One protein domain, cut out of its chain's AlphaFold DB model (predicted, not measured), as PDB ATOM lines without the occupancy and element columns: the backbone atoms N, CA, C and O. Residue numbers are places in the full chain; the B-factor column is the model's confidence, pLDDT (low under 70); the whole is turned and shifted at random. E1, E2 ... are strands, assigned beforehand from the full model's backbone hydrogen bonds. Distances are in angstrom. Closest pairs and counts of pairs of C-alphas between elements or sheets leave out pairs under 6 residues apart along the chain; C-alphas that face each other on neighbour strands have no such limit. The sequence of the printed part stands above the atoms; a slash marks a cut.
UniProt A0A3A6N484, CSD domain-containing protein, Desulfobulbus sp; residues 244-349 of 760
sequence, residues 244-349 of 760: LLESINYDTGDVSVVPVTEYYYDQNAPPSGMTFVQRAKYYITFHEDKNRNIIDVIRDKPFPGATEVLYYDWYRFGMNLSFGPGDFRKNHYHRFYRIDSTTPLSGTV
ATOM      1  N   LEU A 244     120.376 159.693 138.328       49.41
ATOM      2  CA  LEU A 244     121.100 158.432 138.322       49.41
ATOM      3  C   LEU A 244     120.564 157.553 139.449       49.41
ATOM      4  O   LEU A 244     120.560 157.968 140.605       49.41
ATOM      5  N   LEU A 245     120.160 156.322 139.131       45.38
ATOM      6  CA  LEU A 245     119.984 155.300 140.158       45.38
ATOM      7  C   LEU A 245     121.339 155.072 140.844       45.38
ATOM      8  O   LEU A 245     122.309 154.679 140.194       45.38
ATOM      9  N   GLU A 246     121.387 155.323 142.146       54.22
ATOM     10  CA  GLU A 246     122.564 155.112 142.986       54.22
ATOM     11  C   GLU A 246     122.545 153.705 143.588       54.22
ATOM     12  O   GLU A 246     123.539 152.983 143.522       54.22
ATOM     13  N   SER A 247     121.399 153.295 144.136       50.44
ATOM     14  CA  SER A 247     121.218 151.973 144.734       50.44
ATOM     15  C   SER A 247     119.767 151.494 144.669       50.44
ATOM     16  O   SER A 247     118.829 152.274 144.482       50.44
ATOM     17  N   ILE A 248     119.600 150.182 144.821       43.88
ATOM     18  CA  ILE A 248     118.318 149.505 144.999       43.88
ATOM     19  C   ILE A 248     118.504 148.304 145.935       43.88
ATOM     20  O   ILE A 248     119.503 147.588 145.847       43.88
ATOM     21  N   ASN A 249     117.513 148.049 146.780       56.78
ATOM     22  CA  ASN A 249     117.288 146.776 147.444       56.78
ATOM     23  C   ASN A 249     116.087 146.093 146.768       56.78
ATOM     24  O   ASN A 249     114.967 146.593 146.827       56.78
ATOM     25  N   TYR A 250     116.308 144.958 146.101       49.28
ATOM     26  CA  TYR A 250     115.255 144.264 145.348       49.28
ATOM     27  C   TYR A 250     114.258 143.497 146.241       49.28
ATOM     28  O   TYR A 250     113.176 143.139 145.770       49.28
ATOM     29  N   ASP A 251     114.598 143.251 147.511       56.59
ATOM     30  CA  ASP A 251     113.777 142.483 148.451       56.59
ATOM     31  C   ASP A 251     112.880 143.371 149.317       56.59
ATOM     32  O   ASP A 251     111.688 143.082 149.439       56.59
ATOM     33  N   THR A 252     113.409 144.473 149.862       50.28
ATOM     34  CA  THR A 252     112.594 145.500 150.547       50.28
ATOM     35  C   THR A 252     111.934 146.462 149.563       50.28
ATOM     36  O   THR A 252     110.865 147.002 149.844       50.28
ATOM     37  N   GLY A 253     112.544 146.634 148.388       43.12
ATOM     38  CA  GLY A 253     112.105 147.544 147.339       43.12
ATOM     39  C   GLY A 253     112.648 148.970 147.462       43.12
ATOM     40  O   GLY A 253     112.264 149.830 146.667       43.12
ATOM     41  N   ASP A 254     113.516 149.244 148.438       47.22
ATOM     42  CA  ASP A 254     114.096 150.574 148.648       47.22
ATOM     43  C   ASP A 254     115.019 150.983 147.494       47.22
ATOM     44  O   ASP A 254     115.730 150.165 146.918       47.22
ATOM     45  N   VAL A 255     115.003 152.263 147.144       41.84
ATOM     46  CA  VAL A 255     115.659 152.846 145.970       41.84
ATOM     47  C   VAL A 255     116.274 154.189 146.356       41.84
ATOM     48  O   VAL A 255     115.630 154.993 147.030       41.84
ATOM     49  N   SER A 256     117.490 154.454 145.876       47.91
ATOM     50  CA  SER A 256     118.146 155.763 145.963       47.91
ATOM     51  C   SER A 256     118.433 156.320 144.568       47.91
ATOM     52  O   SER A 256     118.992 155.621 143.715       47.91
ATOM     53  N   VAL A 257     118.063 157.580 144.328       47.56
ATOM     54  CA  VAL A 257     118.295 158.285 143.057       47.56
ATOM     55  C   VAL A 257     119.021 159.607 143.302       47.56
ATOM     56  O   VAL A 257     118.470 160.525 143.905       47.56
ATOM     57  N   VAL A 258     120.238 159.735 142.780       54.75
ATOM     58  CA  VAL A 258     121.018 160.980 142.762       54.75
ATOM     59  C   VAL A 258     120.483 161.899 141.654       54.75
ATOM     60  O   VAL A 258     120.518 161.501 140.485       54.75
ATOM     61  N   PRO A 259     119.999 163.118 141.959       56.84
ATOM     62  CA  PRO A 259     119.593 164.082 140.935       56.84
ATOM     63  C   PRO A 259     120.763 164.500 140.036       56.84
ATOM     64  O   PRO A 259     121.889 164.683 140.507       56.84
ATOM     65  N   VAL A 260     120.500 164.669 138.737       56.59
ATOM     66  CA  VAL A 260     121.508 165.134 137.776       56.59
ATOM     67  C   VAL A 260     120.961 166.189 136.821       56.59
ATOM     68  O   VAL A 260     119.780 166.194 136.471       56.59
ATOM     69  N   THR A 261     121.860 167.023 136.307       73.75
ATOM     70  CA  THR A 261     121.600 167.894 135.159       73.75
ATOM     71  C   THR A 261     122.098 167.202 133.887       73.75
ATOM     72  O   THR A 261     123.255 166.783 133.818       73.75
ATOM     73  N   GLU A 262     121.228 167.066 132.881       73.94
ATOM     74  CA  GLU A 262     121.544 166.448 131.581       73.94
ATOM     75  C   GLU A 262     122.227 167.413 130.606       73.94
ATOM     76  O   GLU A 262     121.851 168.582 130.506       73.94
ATOM     77  N   TYR A 263     123.175 166.879 129.836       84.06
ATOM     78  CA  TYR A 263     123.897 167.561 128.764       84.06
ATOM     79  C   TYR A 263     123.995 166.662 127.529       84.06
ATOM     80  O   TYR A 263     124.160 165.444 127.644       84.06
ATOM     81  N   TYR A 264     123.914 167.267 126.348       86.31
ATOM     82  CA  TYR A 264     123.845 166.585 125.056       86.31
ATOM     83  C   TYR A 264     124.953 167.082 124.129       86.31
ATOM     84  O   TYR A 264     125.260 168.268 124.127       86.31
ATOM     85  N   TYR A 265     125.553 166.191 123.342       88.75
ATOM     86  CA  TYR A 265     126.547 166.542 122.326       88.75
ATOM     87  C   TYR A 265     126.096 166.018 120.961       88.75
ATOM     88  O   TYR A 265     125.749 164.840 120.818       88.75
ATOM     89  N   ASP A 266     126.083 166.917 119.977       87.62
ATOM     90  CA  ASP A 266     125.341 166.752 118.720       87.62
ATOM     91  C   ASP A 266     126.224 166.335 117.526       87.62
ATOM     92  O   ASP A 266     125.827 166.450 116.366       87.62
ATOM     93  N   GLN A 267     127.423 165.812 117.800       85.75
ATOM     94  CA  GLN A 267     128.330 165.251 116.792       85.75
ATOM     95  C   GLN A 267     128.445 163.730 116.963       85.75
ATOM     96  O   GLN A 267     128.596 163.239 118.078       85.75
ATOM     97  N   ASN A 268     128.393 162.991 115.849       82.62
ATOM     98  CA  ASN A 268     128.385 161.518 115.795       82.62
ATOM     99  C   ASN A 268     129.702 160.843 116.224       82.62
ATOM    100  O   ASN A 268     129.764 159.626 116.381       82.62
ATOM    101  N   ALA A 269     130.770 161.622 116.361       84.19
ATOM    102  CA  ALA A 269     132.073 161.162 116.806       84.19
ATOM    103  C   ALA A 269     132.589 162.098 117.909       84.19
ATOM    104  O   ALA A 269     132.283 163.294 117.874       84.19
ATOM    105  N   PRO A 270     133.396 161.597 118.862       86.25
ATOM    106  CA  PRO A 270     134.166 162.455 119.755       86.25
ATOM    107  C   PRO A 270     135.120 163.381 118.970       86.25
ATOM    108  O   PRO A 270     135.472 163.072 117.827       86.25
ATOM    109  N   PRO A 271     135.611 164.476 119.580       89.62
ATOM    110  CA  PRO A 271     136.661 165.297 118.985       89.62
ATOM    111  C   PRO A 271     137.907 164.481 118.610       89.62
ATOM    112  O   PRO A 271     138.259 163.519 119.291       89.62
ATOM    113  N   SER A 272     138.611 164.903 117.555       85.12
ATOM    114  CA  SER A 272     139.826 164.228 117.077       85.12
ATOM    115  C   SER A 272     140.852 164.026 118.202       85.12
ATOM    116  O   SER A 272     141.217 164.975 118.896       85.12
ATOM    117  N   GLY A 273     141.300 162.781 118.388       84.25
ATOM    118  CA  GLY A 273     142.216 162.382 119.464       84.25
ATOM    119  C   GLY A 273     141.557 162.071 120.816       84.25
ATOM    120  O   GLY A 273     142.271 161.759 121.766       84.25
ATOM    121  N   MET A 274     140.224 162.126 120.928       86.94
ATOM    122  CA  MET A 274     139.478 161.803 122.149       86.94
ATOM    123  C   MET A 274     138.651 160.519 121.995       86.94
ATOM    124  O   MET A 274     138.078 160.256 120.943       86.94
ATOM    125  N   THR A 275     138.511 159.765 123.086       89.81
ATOM    126  CA  THR A 275     137.556 158.654 123.211       89.81
ATOM    127  C   THR A 275     136.670 158.900 124.429       89.81
ATOM    128  O   THR A 275     137.178 159.221 125.508       89.81
ATOM    129  N   PHE A 276     135.351 158.752 124.283       89.94
ATOM    130  CA  PHE A 276     134.414 158.865 125.404       89.94
ATOM    131  C   PHE A 276     134.328 157.542 126.182       89.94
ATOM    132  O   PHE A 276     133.895 156.522 125.648       89.94
ATOM    133  N   VAL A 277     134.732 157.562 127.456       87.94
ATOM    134  CA  VAL A 277     134.743 156.401 128.361       87.94
ATOM    135  C   VAL A 277     133.636 156.559 129.401       87.94
ATOM    136  O   VAL A 277     133.519 157.605 130.041       87.94
ATOM    137  N   GLN A 278     132.783 155.545 129.558       80.75
ATOM    138  CA  GLN A 278     131.622 155.610 130.453       80.75
ATOM    139  C   GLN A 278     132.048 155.905 131.905       80.75
ATOM    140  O   GLN A 278     132.965 155.282 132.432       80.75
ATOM    141  N   ARG A 279     131.360 156.862 132.543       78.94
ATOM    142  CA  ARG A 279     131.654 157.445 133.867       78.94
ATOM    143  C   ARG A 279     132.987 158.201 133.992       78.94
ATOM    144  O   ARG A 279     133.272 158.694 135.081       78.94
ATOM    145  N   ALA A 280     133.776 158.363 132.927       88.25
ATOM    146  CA  ALA A 280     134.926 159.265 132.963       88.25
ATOM    147  C   ALA A 280     134.478 160.739 132.997       88.25
ATOM    148  O   ALA A 280     133.396 161.092 132.511       88.25
ATOM    149  N   LYS A 281     135.320 161.585 133.598       93.19
ATOM    150  CA  LYS A 281     135.116 163.034 133.703       93.19
ATOM    151  C   LYS A 281     135.520 163.738 132.412       93.19
ATOM    152  O   LYS A 281     136.576 163.452 131.857       93.19
ATOM    153  N   TYR A 282     134.707 164.704 132.007       95.12
ATOM    154  CA  TYR A 282     134.973 165.631 130.915       95.12
ATOM    155  C   TYR A 282     134.570 167.045 131.336       95.12
ATOM    156  O   TYR A 282     133.732 167.240 132.218       95.12
ATOM    157  N   TYR A 283     135.166 168.037 130.688       96.25
ATOM    158  CA  TYR A 283     134.958 169.451 130.978       96.25
ATOM    159  C   TYR A 283     134.314 170.109 129.760       96.25
ATOM    160  O   TYR A 283     134.824 169.948 128.651       96.25
ATOM    161  N   ILE A 284     133.185 170.798 129.949       96.69
ATOM    162  CA  ILE A 284     132.348 171.311 128.853       96.69
ATOM    163  C   ILE A 284     132.015 172.801 128.964       96.69
ATOM    164  O   ILE A 284     131.873 173.337 130.063       96.69
ATOM    165  N   THR A 285     131.774 173.441 127.822       95.88
ATOM    166  CA  THR A 285     130.888 174.615 127.720       95.88
ATOM    167  C   THR A 285     129.637 174.236 126.937       95.88
ATOM    168  O   THR A 285     129.676 173.313 126.121       95.88
ATOM    169  N   PHE A 286     128.525 174.913 127.210       94.50
ATOM    170  CA  PHE A 286     127.223 174.587 126.636       94.50
ATOM    171  C   PHE A 286     126.329 175.827 126.511       94.50
ATOM    172  O   PHE A 286     126.472 176.778 127.287       94.50
ATOM    173  N   HIS A 287     125.343 175.751 125.621       92.00
ATOM    174  CA  HIS A 287     124.220 176.684 125.525       92.00
ATOM    175  C   HIS A 287     122.882 175.973 125.789       92.00
ATOM    176  O   HIS A 287     122.796 174.745 125.768       92.00
ATOM    177  N   GLU A 288     121.818 176.741 126.039       82.62
ATOM    178  CA  GLU A 288     120.460 176.208 126.204       82.62
ATOM    179  C   GLU A 288     119.661 176.322 124.889       82.62
ATOM    180  O   GLU A 288     119.305 177.426 124.480       82.62
ATOM    181  N   ASP A 289     119.316 175.197 124.246       69.69
ATOM    182  CA  ASP A 289     118.316 175.155 123.162       69.69
ATOM    183  C   ASP A 289     117.046 174.427 123.609       69.69
ATOM    184  O   ASP A 289     117.086 173.260 124.000       69.69
ATOM    185  N   LYS A 290     115.889 175.097 123.510       60.97
ATOM    186  CA  LYS A 290     114.546 174.513 123.736       60.97
ATOM    187  C   LYS A 290     114.485 173.616 124.993       60.97
ATOM    188  O   LYS A 290     113.925 172.513 124.956       60.97
ATOM    189  N   ASN A 291     115.049 174.118 126.096       55.09
ATOM    190  CA  ASN A 291     115.182 173.467 127.407       55.09
ATOM    191  C   ASN A 291     116.119 172.234 127.430       55.09
ATOM    192  O   ASN A 291     115.821 171.246 128.103       55.09
ATOM    193  N   ARG A 292     117.235 172.267 126.688       65.88
ATOM    194  CA  ARG A 292     118.315 171.259 126.700       65.88
ATOM    195  C   ARG A 292     119.669 171.956 126.718       65.88
ATOM    196  O   ARG A 292     119.850 172.927 125.992       65.88
ATOM    197  N   ASN A 293     120.618 171.422 127.481       84.38
ATOM    198  CA  ASN A 293     121.996 171.904 127.482       84.38
ATOM    199  C   ASN A 293     122.775 171.214 126.351       84.38
ATOM    200  O   ASN A 293     122.990 170.001 126.421       84.38
ATOM    201  N   ILE A 294     123.170 171.959 125.320       89.19
ATOM    202  CA  ILE A 294     123.895 171.452 124.148       89.19
ATOM    203  C   ILE A 294     125.371 171.844 124.264       89.19
ATOM    204  O   ILE A 294     125.685 173.013 124.458       89.19
ATOM    205  N   ILE A 295     126.266 170.862 124.186       93.12
ATOM    206  CA  ILE A 295     127.712 171.004 124.398       93.12
ATOM    207  C   ILE A 295     128.374 171.628 123.163       93.12
ATOM    208  O   ILE A 295     128.377 171.029 122.088       93.12
ATOM    209  N   ASP A 296     128.995 172.792 123.352       91.75
ATOM    210  CA  ASP A 296     129.742 173.524 122.320       91.75
ATOM    211  C   ASP A 296     131.205 173.065 122.235       91.75
ATOM    212  O   ASP A 296     131.774 172.915 121.153       91.75
ATOM    213  N   VAL A 297     131.831 172.851 123.397       92.81
ATOM    214  CA  VAL A 297     133.242 172.463 123.542       92.81
ATOM    215  C   VAL A 297     133.340 171.407 124.630       92.81
ATOM    216  O   VAL A 297     132.711 171.548 125.677       92.81
ATOM    217  N   ILE A 298     134.161 170.378 124.410       95.56
ATOM    218  CA  ILE A 298     134.458 169.325 125.386       95.56
ATOM    219  C   ILE A 298     135.961 169.021 125.431       95.56
ATOM    220  O   ILE A 298     136.627 169.033 124.393       95.56
ATOM    221  N   ARG A 299     136.508 168.777 126.629       93.69
ATOM    222  CA  ARG A 299     137.920 168.415 126.872       93.69
ATOM    223  C   ARG A 299     138.062 167.326 127.941       93.69
ATOM    224  O   ARG A 299     137.209 167.190 128.814       93.69
ATOM    225  N   ASP A 300     139.174 166.596 127.877       91.56
ATOM    226  CA  ASP A 300     139.656 165.646 128.895       91.56
ATOM    227  C   ASP A 300     140.162 166.354 130.168       91.56
ATOM    228  O   ASP A 300     140.118 165.796 131.262       91.56
ATOM    229  N   LYS A 301     140.644 167.594 130.023       91.69
ATOM    230  CA  LYS A 301     141.265 168.400 131.083       91.69
ATOM    231  C   LYS A 301     140.463 169.669 131.399       91.69
ATOM    232  O   LYS A 301     139.842 170.227 130.489       91.69
ATOM    233  N   PRO A 302     140.511 170.168 132.651       93.12
ATOM    234  CA  PRO A 302     139.871 171.424 133.034       93.12
ATOM    235  C   PRO A 302     140.344 172.613 132.191       93.12
ATOM    236  O   PRO A 302     141.513 172.704 131.816       93.12
ATOM    237  N   PHE A 303     139.444 173.565 131.945       93.56
ATOM    238  CA  PHE A 303     139.763 174.855 131.334       93.56
ATOM    239  C   PHE A 303     138.859 175.967 131.901       93.56
ATOM    240  O   PHE A 303     137.814 175.659 132.483       93.56
ATOM    241  N   PRO A 304     139.241 177.255 131.785       90.81
ATOM    242  CA  PRO A 304     138.475 178.357 132.367       90.81
ATOM    243  C   PRO A 304     137.022 178.393 131.875       90.81
ATOM    244  O   PRO A 304     136.769 178.318 130.675       90.81
ATOM    245  N   GLY A 305     136.075 178.510 132.808       87.62
ATOM    246  CA  GLY A 305     134.635 178.544 132.523       87.62
ATOM    247  C   GLY A 305     133.974 177.183 132.264       87.62
ATOM    248  O   GLY A 305     132.757 177.138 132.096       87.62
ATOM    249  N   ALA A 306     134.724 176.076 132.254       92.75
ATOM    250  CA  ALA A 306     134.163 174.757 131.979       92.75
ATOM    251  C   ALA A 306     133.362 174.177 133.160       92.75
ATOM    252  O   ALA A 306     133.761 174.275 134.321       92.75
ATOM    253  N   THR A 307     132.257 173.497 132.850       92.81
ATOM    254  CA  THR A 307     131.495 172.660 133.789       92.81
ATOM    255  C   THR A 307     132.022 171.227 133.746       92.81
ATOM    256  O   THR A 307     132.199 170.674 132.664       92.81
ATOM    257  N   GLU A 308     132.257 170.609 134.906       94.12
ATOM    258  CA  GLU A 308     132.579 169.179 134.986       94.12
ATOM    259  C   GLU A 308     131.317 168.327 134.779       94.12
ATOM    260  O   GLU A 308     130.285 168.560 135.416       94.12
ATOM    261  N   VAL A 309     131.413 167.323 133.906       92.38
ATOM    262  CA  VAL A 309     130.371 166.325 133.640       92.38
ATOM    263  C   VAL A 309     130.966 164.922 133.537       92.38
ATOM    264  O   VAL A 309     132.136 164.739 133.208       92.38
ATOM    265  N   LEU A 310     130.141 163.911 133.785       86.12
ATOM    266  CA  LEU A 310     130.447 162.505 133.550       86.12
ATOM    267  C   LEU A 310     129.844 162.076 132.210       86.12
ATOM    268  O   LEU A 310     128.661 162.329 131.968       86.12
ATOM    269  N   TYR A 311     130.610 161.394 131.357       86.38
ATOM    270  CA  TYR A 311     130.025 160.733 130.184       86.38
ATOM    271  C   TYR A 311     129.171 159.540 130.616       86.38
ATOM    272  O   TYR A 311     129.580 158.760 131.482       86.38
ATOM    273  N   TYR A 312     127.996 159.375 130.008       76.50
ATOM    274  CA  TYR A 312     127.124 158.238 130.283       76.50
ATOM    275  C   TYR A 312     127.166 157.200 129.159       76.50
ATOM    276  O   TYR A 312     127.766 156.144 129.333       76.50
ATOM    277  N   ASP A 313     126.534 157.490 128.025       73.75
ATOM    278  CA  ASP A 313     126.507 156.656 126.817       73.75
ATOM    279  C   ASP A 313     126.042 157.529 125.634       73.75
ATOM    280  O   ASP A 313     125.719 158.715 125.794       73.75
ATOM    281  N   TRP A 314     125.947 156.924 124.454       68.00
ATOM    282  CA  TRP A 314     125.132 157.408 123.350       68.00
ATOM    283  C   TRP A 314     123.724 157.814 123.808       68.00
ATOM    284  O   TRP A 314     123.085 157.171 124.651       68.00
ATOM    285  N   TYR A 315     123.207 158.883 123.209       60.62
ATOM    286  CA  TYR A 315     121.804 159.236 123.327       60.62
ATOM    287  C   TYR A 315     120.964 158.259 122.498       60.62
ATOM    288  O   TYR A 315     121.166 158.099 121.297       60.62
ATOM    289  N   ARG A 316     119.998 157.610 123.152       54.09
ATOM    290  CA  ARG A 316     119.018 156.723 122.512       54.09
ATOM    291  C   ARG A 316     117.647 157.364 122.614       54.09
ATOM    292  O   ARG A 316     117.321 157.968 123.643       54.09
ATOM    293  N   PHE A 317     116.849 157.279 121.553       45.16
ATOM    294  CA  PHE A 317     115.631 158.077 121.488       45.16
ATOM    295  C   PHE A 317     114.484 157.455 122.306       45.16
ATOM    296  O   PHE A 317     113.710 156.612 121.848       45.16
ATOM    297  N   GLY A 318     114.375 157.905 123.559       38.28
ATOM    298  CA  GLY A 318     113.442 157.350 124.538       38.28
ATOM    299  C   GLY A 318     113.873 155.957 125.006       38.28
ATOM    300  O   GLY A 318     115.054 155.631 125.036       38.28
ATOM    301  N   MET A 319     112.906 155.115 125.380       31.23
ATOM    302  CA  MET A 319     113.160 153.738 125.838       31.23
ATOM    303  C   MET A 319     113.013 152.699 124.708       31.23
ATOM    304  O   MET A 319     112.448 151.630 124.931       31.23
ATOM    305  N   ASN A 320     113.431 153.009 123.478       35.59
ATOM    306  CA  ASN A 320     113.708 151.967 122.485       35.59
ATOM    307  C   ASN A 320     115.208 151.968 122.186       35.59
ATOM    308  O   ASN A 320     115.724 152.935 121.634       35.59
ATOM    309  N   LEU A 321     115.906 150.896 122.559       36.44
ATOM    310  CA  LEU A 321     117.369 150.843 122.482       36.44
ATOM    311  C   LEU A 321     117.908 150.698 121.049       36.44
ATOM    312  O   LEU A 321     119.114 150.866 120.860       36.44
ATOM    313  N   SER A 322     117.029 150.418 120.078       42.50
ATOM    314  CA  SER A 322     117.315 150.400 118.638       42.50
ATOM    315  C   SER A 322     116.971 151.704 117.899       42.50
ATOM    316  O   SER A 322     117.240 151.775 116.706       42.50
ATOM    317  N   PHE A 323     116.424 152.729 118.574       44.34
ATOM    318  CA  PHE A 323     116.332 154.082 118.002       44.34
ATOM    319  C   PHE A 323     117.516 154.937 118.449       44.34
ATOM    320  O   PHE A 323     117.802 155.068 119.647       44.34
ATOM    321  N   GLY A 324     118.193 155.519 117.470       51.53
ATOM    322  CA  GLY A 324     119.459 156.212 117.628       51.53
ATOM    323  C   GLY A 324     119.386 157.701 117.288       51.53
ATOM    324  O   GLY A 324     118.313 158.267 117.067       51.53
ATOM    325  N   PRO A 325     120.547 158.360 117.254       50.06
ATOM    326  CA  PRO A 325     120.675 159.721 116.752       50.06
ATOM    327  C   PRO A 325     120.276 159.814 115.271       50.06
ATOM    328  O   PRO A 325     120.476 158.877 114.502       50.06
ATOM    329  N   GLY A 326     119.697 160.943 114.866       51.91
ATOM    330  CA  GLY A 326     119.097 161.143 113.544       51.91
ATOM    331  C   GLY A 326     117.608 160.775 113.478       51.91
ATOM    332  O   GLY A 326     116.853 161.450 112.767       51.91
ATOM    333  N   ASP A 327     117.142 159.803 114.275       49.97
ATOM    334  CA  ASP A 327     115.724 159.430 114.326       49.97
ATOM    335  C   ASP A 327     114.839 160.631 114.695       49.97
ATOM    336  O   ASP A 327     115.151 161.452 115.564       49.97
ATOM    337  N   PHE A 328     113.705 160.754 113.998       49.19
ATOM    338  CA  PHE A 328     112.775 161.885 114.114       49.19
ATOM    339  C   PHE A 328     113.441 163.270 113.942       49.19
ATOM    340  O   PHE A 328     112.948 164.260 114.491       49.19
ATOM    341  N   ARG A 329     114.535 163.346 113.162       54.19
ATOM    342  CA  ARG A 329     115.329 164.562 112.885       54.19
ATOM    343  C   ARG A 329     115.934 165.188 114.153       54.19
ATOM    344  O   ARG A 329     115.829 166.398 114.360       54.19
ATOM    345  N   LYS A 330     116.520 164.365 115.030       55.72
ATOM    346  CA  LYS A 330     117.161 164.812 116.281       55.72
ATOM    347  C   LYS A 330     118.654 164.527 116.282       55.72
ATOM    348  O   LYS A 330     119.064 163.382 116.143       55.72
ATOM    349  N   ASN A 331     119.446 165.568 116.513       66.19
ATOM    350  CA  ASN A 331     120.892 165.536 116.315       66.19
ATOM    351  C   ASN A 331     121.691 165.175 117.576       66.19
ATOM    352  O   ASN A 331     122.905 165.248 117.534       66.19
ATOM    353  N   HIS A 332     121.063 164.783 118.686       76.38
ATOM    354  CA  HIS A 332     121.793 164.436 119.911       76.38
ATOM    355  C   HIS A 332     122.422 163.045 119.774       76.38
ATOM    356  O   HIS A 332     121.684 162.063 119.680       76.38
ATOM    357  N   TYR A 333     123.756 162.954 119.780       78.62
ATOM    358  CA  TYR A 333     124.488 161.687 119.624       78.62
ATOM    359  C   TYR A 333     124.988 161.117 120.948       78.62
ATOM    360  O   TYR A 333     124.865 159.919 121.189       78.62
ATOM    361  N   HIS A 334     125.490 161.968 121.841       82.19
ATOM    362  CA  HIS A 334     126.087 161.561 123.113       82.19
ATOM    363  C   HIS A 334     125.443 162.291 124.294       82.19
ATOM    364  O   HIS A 334     124.994 163.431 124.158       82.19
ATOM    365  N   ARG A 335     125.408 161.641 125.465       81.81
ATOM    366  CA  ARG A 335     124.823 162.199 126.690       81.81
ATOM    367  C   ARG A 335     125.796 162.174 127.869       81.81
ATOM    368  O   ARG A 335     126.457 161.173 128.145       81.81
ATOM    369  N   PHE A 336     125.801 163.283 128.598       86.38
ATOM    370  CA  PHE A 336     126.617 163.538 129.776       86.38
ATOM    371  C   PHE A 336     125.728 164.016 130.934       86.38
ATOM    372  O   PHE A 336     124.637 164.551 130.718       86.38
ATOM    373  N   TYR A 337     126.197 163.847 132.169       82.56
ATOM    374  CA  TYR A 337     125.501 164.294 133.377       82.56
ATOM    375  C   TYR A 337     126.433 165.102 134.282       82.56
ATOM    376  O   TYR A 337     127.555 164.672 134.542       82.56
ATOM    377  N   ARG A 338     125.946 166.202 134.863       85.75
ATOM    378  CA  ARG A 338     126.519 166.732 136.109       85.75
ATOM    379  C   ARG A 338     125.733 166.151 137.279       85.75
ATOM    380  O   ARG A 338     124.512 166.282 137.302       85.75
ATOM    381  N   ILE A 339     126.421 165.542 138.244       76.88
ATOM    382  CA  ILE A 339     125.819 165.212 139.542       76.88
ATOM    383  C   ILE A 339     125.566 166.523 140.284       76.88
ATOM    384  O   ILE A 339     126.500 167.293 140.512       76.88
ATOM    385  N   ASP A 340     124.312 166.789 140.634       67.62
ATOM    386  CA  ASP A 340     123.970 167.974 141.409       67.62
ATOM    387  C   ASP A 340     124.212 167.701 142.903       67.62
ATOM    388  O   ASP A 340     124.020 166.587 143.385       67.62
ATOM    389  N   SER A 341     124.687 168.708 143.646       54.84
ATOM    390  CA  SER A 341     125.236 168.552 145.007       54.84
ATOM    391  C   SER A 341     124.165 168.395 146.103       54.84
ATOM    392  O   SER A 341     124.235 169.025 147.160       54.84
ATOM    393  N   THR A 342     123.129 167.616 145.819       56.28
ATOM    394  CA  THR A 342     121.977 167.335 146.680       56.28
ATOM    395  C   THR A 342     122.049 165.916 147.226       56.28
ATOM    396  O   THR A 342     122.472 165.009 146.514       56.28
ATOM    397  N   THR A 343     121.568 165.712 148.454       52.03
ATOM    398  CA  THR A 343     121.366 164.377 149.032       52.03
ATOM    399  C   THR A 343     120.588 163.473 148.061       52.03
ATOM    400  O   THR A 343     119.609 163.950 147.472       52.03
ATOM    401  N   PRO A 344     120.973 162.193 147.897       50.62
ATOM    402  CA  PRO A 344     120.206 161.238 147.105       50.62
ATOM    403  C   PRO A 344     118.745 161.140 147.567       50.62
ATOM    404  O   PRO A 344     118.436 161.237 148.757       50.62
ATOM    405  N   LEU A 345     117.833 160.944 146.617       43.84
ATOM    406  CA  LEU A 345     116.404 160.802 146.869       43.84
ATOM    407  C   LEU A 345     116.074 159.339 147.179       43.84
ATOM    408  O   LEU A 345     115.994 158.512 146.270       43.84
ATOM    409  N   SER A 346     115.863 159.037 148.460       41.12
ATOM    410  CA  SER A 346     115.357 157.740 148.917       41.12
ATOM    411  C   SER A 346     113.847 157.588 148.698       41.12
ATOM    412  O   SER A 346     113.078 158.530 148.892       41.12
ATOM    413  N   GLY A 347     113.409 156.374 148.374       39.97
ATOM    414  CA  GLY A 347     112.002 155.964 148.372       39.97
ATOM    415  C   GLY A 347     111.861 154.446 148.244       39.97
ATOM    416  O   GLY A 347     112.854 153.758 148.039       39.97
ATOM    417  N   THR A 348     110.639 153.918 148.328       37.66
ATOM    418  CA  THR A 348     110.386 152.466 148.275       37.66
ATOM    419  C   THR A 348     109.428 152.120 147.134       37.66
ATOM    420  O   THR A 348     108.338 152.682 147.012       37.66
ATOM    421  N   VAL A 349     109.836 151.180 146.285       38.00
ATOM    422  CA  VAL A 349     109.050 150.575 145.201       38.00
ATOM    423  C   VAL A 349     108.476 149.247 145.699       38.00
ATOM    424  O   VAL A 349     109.146 148.524 146.418       38.00
TER     425      VAL A 349
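What this domain is: This is residues 244 to 349 of the 760 residues of the protein "CSD domain-containing protein" of Desulfobulbus sp (UniProt A0A3A6N484). A small closed barrel of five strands, E2, E4, E3, E5 and E6, has an arm at one side, made by the first part of the long strand E2 with E1 and E7 paired onto it. The printed part has 106 residues, with no named helix and seven strands, E1 to E7 in chain order; the sheet is mixed and the class all strand, though under half of the residues, 52, are in named elements. It is only just compact, close to loose, with a radius of gyration of the C-alphas of 15.4 A, and spans 47 by 35 by 27 A.

Where its parts are: E1, residues 244 to 248, begins at C-alpha 244 (121.100, 158.432, 138.322). E2, residues 254 to 265, is 33.2 A long and bends by 55 degrees at residue 261. E3 is residues 281 to 289, 23.2 A; E4, 292 to 299, 19.8 A; E5, 307 to 314, 19.5 A; E6, 334 to 339, 16.8 A. E7, residues 345 to 348, ends at C-alpha 348 (110.386, 152.466, 148.275).

How they stand to each other: E1 and E2 form an antiparallel hairpin, with N 244 and O 258 2.8 A apart. E7 is antiparallel to E2, with N 255 and O 347 at 2.8 A. Round the ring, E2 and E4 are parallel, N 264 to O 293 2.9 A; the other pairs are antiparallel: hairpin E3 and E4, N 283 to O 299 2.9 A; E3 and E5, N 282 to O 309 2.8 A; hairpin E5 and E6, N 310 to O 337 2.8 A; E6 and E2, N 263 to O 336 2.9 A. E1 and E3 are apart.

The domain as a whole: The C-alphas of Thr 252 and Ser 272, the two farthest apart, are 47.0 A apart. The printed part has no cut. The links E2 to E3 and E5 to E6 are long. Mean pLDDT of the printed part is 70.2; 49 residues are under 70, among them 244 to 260 and 314 to 331.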